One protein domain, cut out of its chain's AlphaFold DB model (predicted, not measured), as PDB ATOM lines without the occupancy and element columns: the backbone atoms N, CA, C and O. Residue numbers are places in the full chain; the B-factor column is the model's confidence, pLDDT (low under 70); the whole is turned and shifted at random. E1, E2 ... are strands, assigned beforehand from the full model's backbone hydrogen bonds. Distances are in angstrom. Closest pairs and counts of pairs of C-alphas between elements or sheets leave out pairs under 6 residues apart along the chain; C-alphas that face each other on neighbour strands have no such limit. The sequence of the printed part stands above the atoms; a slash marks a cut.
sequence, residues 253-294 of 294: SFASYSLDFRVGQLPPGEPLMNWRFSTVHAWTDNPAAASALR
ATOM      1  N   SER A 253     287.299 345.089 266.590       90.69
ATOM      2  CA  SER A 253     286.864 343.702 266.398       90.69
ATOM      3  C   SER A 253     287.820 342.649 266.978       90.69
ATOM      4  O   SER A 253     287.380 341.524 267.241       90.69
ATOM      5  N   PHE A 254     289.087 342.996 267.242       91.69
ATOM      6  CA  PHE A 254     290.061 342.103 267.884       91.69
ATOM      7  C   PHE A 254     289.837 341.933 269.391       91.69
ATOM      8  O   PHE A 254     290.494 341.098 270.012       91.69
ATOM      9  N   ALA A 255     288.903 342.671 269.994       92.31
ATOM     10  CA  ALA A 255     288.565 342.534 271.401       92.31
ATOM     11  C   ALA A 255     287.200 341.857 271.627       92.31
ATOM     12  O   ALA A 255     286.276 341.856 270.804       92.31
ATOM     13  N   SER A 256     287.086 341.214 272.781       93.06
ATOM     14  CA  SER A 256     285.834 340.808 273.404       93.06
ATOM     15  C   SER A 256     285.408 341.884 274.389       93.06
ATOM     16  O   SER A 256     286.241 342.434 275.108       93.06
ATOM     17  N   TYR A 257     284.108 342.151 274.448       93.94
ATOM     18  CA  TYR A 257     283.532 343.204 275.273       93.94
ATOM     19  C   TYR A 257     282.406 342.650 276.145       93.94
ATOM     20  O   TYR A 257     281.667 341.761 275.713       93.94
ATOM     21  N   SER A 258     282.253 343.176 277.361       93.81
ATOM     22  CA  SER A 258     281.050 342.945 278.165       93.81
ATOM     23  C   SER A 258     279.808 343.542 277.485       93.81
ATOM     24  O   SER A 258     279.913 344.396 276.604       93.81
ATOM     25  N   LEU A 259     278.616 343.105 277.906       93.31
ATOM     26  CA  LEU A 259     277.332 343.469 277.280       93.31
ATOM     27  C   LEU A 259     277.048 344.982 277.230       93.31
ATOM     28  O   LEU A 259     276.235 345.420 276.424       93.31
ATOM     29  N   ASP A 260     277.703 345.769 278.084       94.38
ATOM     30  CA  ASP A 260     277.494 347.216 278.187       94.38
ATOM     31  C   ASP A 260     278.259 348.030 277.136       94.38
ATOM     32  O   ASP A 260     278.077 349.248 277.057       94.38
ATOM     33  N   PHE A 261     279.123 347.391 276.341       95.88
ATOM     34  CA  PHE A 261     279.780 348.049 275.217       95.88
ATOM     35  C   PHE A 261     278.847 348.177 274.021       95.88
ATOM     36  O   PHE A 261     278.088 347.273 273.671       95.88
ATOM     37  N   ARG A 262     278.971 349.310 273.340       93.56
ATOM     38  CA  ARG A 262     278.307 349.594 272.075       93.56
ATOM     39  C   ARG A 262     279.369 349.857 271.028       93.56
ATOM     40  O   ARG A 262     280.307 350.608 271.277       93.56
ATOM     41  N   VAL A 263     279.209 349.250 269.858       92.62
ATOM     42  CA  VAL A 263     280.011 349.610 268.688       92.62
ATOM     43  C   VAL A 263     279.326 350.785 268.004       92.62
ATOM     44  O   VAL A 263     278.143 350.709 267.670       92.62
ATOM     45  N   GLY A 264     280.059 351.876 267.846       89.00
ATOM     46  CA  GLY A 264     279.636 353.072 267.134       89.00
ATOM     47  C   GLY A 264     280.603 353.400 266.006       89.00
ATOM     48  O   GLY A 264     281.697 352.849 265.923       89.00
ATOM     49  N   GLN A 265     280.190 354.316 265.141       87.50
ATOM     50  CA  GLN A 265     281.042 354.929 264.132       87.50
ATOM     51  C   GLN A 265     280.759 356.426 264.157       87.50
ATOM     52  O   GLN A 265     279.592 356.821 264.097       87.50
ATOM     53  N   LEU A 266     281.801 357.251 264.272       81.31
ATOM     54  CA  LEU A 266     281.610 358.700 264.197       81.31
ATOM     55  C   LEU A 266     281.248 359.083 262.757       81.31
ATOM     56  O   LEU A 266     281.915 358.605 261.828       81.31
ATOM     57  N   PRO A 267     280.218 359.918 262.543       77.00
ATOM     58  CA  PRO A 267     279.874 360.383 261.214       77.00
ATOM     59  C   PRO A 267     280.998 361.255 260.629       77.00
ATOM     60  O   PRO A 267     281.761 361.886 261.370       77.00
ATOM     61  N   PRO A 268     281.109 361.322 259.291       69.75
ATOM     62  CA  PRO A 268     282.084 362.186 258.639       69.75
ATOM     63  C   PRO A 268     281.928 363.644 259.094       69.75
ATOM     64  O   PRO A 268     280.832 364.197 259.033       69.75
ATOM     65  N   GLY A 269     283.028 364.271 259.517       64.44
ATOM     66  CA  GLY A 269     283.053 365.687 259.897       64.44
ATOM     67  C   GLY A 269     282.709 365.997 261.358       64.44
ATOM     68  O   GLY A 269     282.666 367.175 261.709       64.44
ATOM     69  N   GLU A 270     282.500 364.997 262.222       65.19
ATOM     70  CA  GLU A 270     282.425 365.243 263.668       65.19
ATOM     71  C   GLU A 270     283.816 365.580 264.252       65.19
ATOM     72  O   GLU A 270     284.762 364.799 264.100       65.19
ATOM     73  N   PRO A 271     283.979 366.742 264.917       55.16
ATOM     74  CA  PRO A 271     285.282 367.248 265.319       55.16
ATOM     75  C   PRO A 271     285.669 366.699 266.694       55.16
ATOM     76  O   PRO A 271     285.357 367.297 267.720       55.16
ATOM     77  N   LEU A 272     286.378 365.574 266.725       55.28
ATOM     78  CA  LEU A 272     287.133 365.169 267.922       55.28
ATOM     79  C   LEU A 272     288.603 364.869 267.604       55.28
ATOM     80  O   LEU A 272     289.470 365.148 268.422       55.28
ATOM     81  N   MET A 273     288.898 364.390 266.394       57.56
ATOM     82  CA  MET A 273     290.242 364.273 265.819       57.56
ATOM     83  C   MET A 273     290.079 364.144 264.298       57.56
ATOM     84  O   MET A 273     289.095 363.557 263.842       57.56
ATOM     85  N   ASN A 274     291.025 364.643 263.502       58.12
ATOM     86  CA  ASN A 274     291.027 364.453 262.047       58.12
ATOM     87  C   ASN A 274     291.443 363.019 261.690       58.12
ATOM     88  O   ASN A 274     292.571 362.734 261.275       58.12
ATOM     89  N   TRP A 275     290.526 362.087 261.929       64.88
ATOM     90  CA  TRP A 275     290.715 360.688 261.600       64.88
ATOM     91  C   TRP A 275     290.553 360.507 260.094       64.88
ATOM     92  O   TRP A 275     289.453 360.547 259.550       64.88
ATOM     93  N   ARG A 276     291.683 360.272 259.424       70.81
ATOM     94  CA  ARG A 276     291.737 359.805 258.027       70.81
ATOM     95  C   ARG A 276     291.438 358.300 257.902       70.81
ATOM     96  O   ARG A 276     291.453 357.766 256.800       70.81
ATOM     97  N   PHE A 277     291.170 357.641 259.031       75.62
ATOM     98  CA  PHE A 277     290.977 356.200 259.184       75.62
ATOM     99  C   PHE A 277     289.610 355.892 259.795       75.62
ATOM    100  O   PHE A 277     288.868 356.800 260.179       75.62
ATOM    101  N   SER A 278     289.268 354.605 259.851       78.25
ATOM    102  CA  SER A 278     287.994 354.134 260.391       78.25
ATOM    103  C   SER A 278     287.727 354.727 261.775       78.25
ATOM    104  O   SER A 278     288.537 354.611 262.687       78.25
ATOM    105  N   THR A 279     286.555 355.331 261.941       83.44
ATOM    106  CA  THR A 279     286.077 355.847 263.228       83.44
ATOM    107  C   THR A 279     285.226 354.824 263.975       83.44
ATOM    108  O   THR A 279     284.518 355.188 264.916       83.44
ATOM    109  N   VAL A 280     285.232 353.559 263.543       87.94
ATOM    110  CA  VAL A 280     284.530 352.486 264.247       87.94
ATOM    111  C   VAL A 280     285.221 352.246 265.587       87.94
ATOM    112  O   VAL A 280     286.428 352.032 265.648       87.94
ATOM    113  N   HIS A 281     284.454 352.295 266.668       89.88
ATOM    114  CA  HIS A 281     284.970 352.166 268.025       89.88
ATOM    115  C   HIS A 281     283.957 351.456 268.921       89.88
ATOM    116  O   HIS A 281     282.747 351.544 268.715       89.88
ATOM    117  N   ALA A 282     284.454 350.776 269.952       92.38
ATOM    118  CA  ALA A 282     283.628 350.253 271.031       92.38
ATOM    119  C   ALA A 282     283.699 351.207 272.230       92.38
ATOM    120  O   ALA A 282     284.793 351.555 272.671       92.38
ATOM    121  N   TRP A 283     282.552 351.614 272.771       92.00
ATOM    122  CA  TRP A 283     282.468 352.528 273.913       92.00
ATOM    123  C   TRP A 283     281.417 352.080 274.930       92.00
ATOM    124  O   TRP A 283     280.506 351.311 274.616       92.00
ATOM    125  N   THR A 284     281.549 352.559 276.163       94.12
ATOM    126  CA  THR A 284     280.598 352.333 277.254       94.12
ATOM    127  C   THR A 284     280.753 353.427 278.306       94.12
ATOM    128  O   THR A 284     281.871 353.853 278.586       94.12
ATOM    129  N   ASP A 285     279.643 353.854 278.907       93.88
ATOM    130  CA  ASP A 285     279.650 354.740 280.082       93.88
ATOM    131  C   ASP A 285     279.683 353.945 281.399       93.88
ATOM    132  O   ASP A 285     279.736 354.533 282.478       93.88
ATOM    133  N   ASN A 286     279.613 352.606 281.340       94.81
ATOM    134  CA  ASN A 286     279.661 351.763 282.530       94.81
ATOM    135  C   ASN A 286     281.124 351.560 282.975       94.81
ATOM    136  O   ASN A 286     281.851 350.808 282.325       94.81
ATOM    137  N   PRO A 287     281.564 352.128 284.114       91.88
ATOM    138  CA  PRO A 287     282.940 351.974 284.592       91.88
ATOM    139  C   PRO A 287     283.280 350.540 285.032       91.88
ATOM    140  O   PRO A 287     284.452 350.225 285.214       91.88
ATOM    141  N   ALA A 288     282.277 349.675 285.231       94.25
ATOM    142  CA  ALA A 288     282.468 348.259 285.554       94.25
ATOM    143  C   ALA A 288     282.527 347.351 284.313       94.25
ATOM    144  O   ALA A 288     282.735 346.144 284.448       94.25
ATOM    145  N   ALA A 289     282.311 347.900 283.116       94.00
ATOM    146  CA  ALA A 289     282.437 347.149 281.881       94.00
ATOM    147  C   ALA A 289     283.894 346.725 281.648       94.00
ATOM    148  O   ALA A 289     284.836 347.406 282.051       94.00
ATOM    149  N   ALA A 290     284.076 345.586 280.984       93.25
ATOM    150  CA  ALA A 290     285.389 345.006 280.747       93.25
ATOM    151  C   ALA A 290     285.575 344.673 279.267       93.25
ATOM    152  O   ALA A 290     284.635 344.251 278.587       93.25
ATOM    153  N   SER A 291     286.805 344.826 278.788       91.81
ATOM    154  CA  SER A 291     287.243 344.362 277.478       91.81
ATOM    155  C   SER A 291     288.515 343.526 277.613       91.81
ATOM    156  O   SER A 291     289.279 343.677 278.568       91.81
ATOM    157  N   ALA A 292     288.724 342.606 276.677       91.31
ATOM    158  CA  ALA A 292     289.925 341.781 276.603       91.31
ATOM    159  C   ALA A 292     290.258 341.488 275.142       91.31
ATOM    160  O   ALA A 292     289.349 341.298 274.337       91.31
ATOM    161  N   LEU A 293     291.543 341.427 274.793       87.38
ATOM    162  CA  LEU A 293     291.958 340.949 273.472       87.38
ATOM    163  C   LEU A 293     291.514 339.491 273.282       87.38
ATOM    164  O   LEU A 293     291.513 338.714 274.241       87.38
ATOM    165  N   ARG A 294     291.081 339.158 272.065       81.06
ATOM    166  CA  ARG A 294     290.710 337.792 271.675       81.06
ATOM    167  C   ARG A 294     291.926 336.910 271.438       81.06
ATOM    168  O   ARG A 294     292.970 337.443 271.005       81.06
TER     169      ARG A 294
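This is residues 253 to 294 of the 294 residues of the protein "SGNH_hydro domain-containing protein" of Paenibacillus sp. DMB5 (UniProt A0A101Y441). With little regular structure, this is two short two-stranded ribbons: E1 and E4 pair near the two ends, and the hairpin E2 and E3 leads away to a long loop, whose residues 269 to 274 stick out. The 42 printed residues include 14 in four named strands, E1 to E4, under half; the class is all strand, both sheets antiparallel. The whole is loose, radius of gyration of the C-alphas 11.9 A, spanning 30 by 21 by 12 A.

E1, residues 255 to 257, begins at C-alpha (288.565, 342.534, 271.401) and is 6.4 A long. E2, residues 262 to 265, measures 10.0 A; E3, residues 280 to 283, 9.9 A. E4, residues 291 to 293, measures 7.1 A and ends at C-alpha (291.958, 340.949, 273.472).

E1 and E4 are antiparallel at 157 degrees, with N 256 and O 292 2.7 A apart, within hydrogen-bond range. The hairpin E2 and E3 is antiparallel at 147 degrees; N 264 and O 281 are 2.8 A apart, within that range. E1 and E3 are only just apart, closest C-alphas 8.2 A.

The C-alphas farthest apart, Arg 276 and Ala 288, are 31.3 A apart. The printed part has no cut. The link E2 to E3 is long, 14 residues; pLDDT is under 70 at residues 268 to 275.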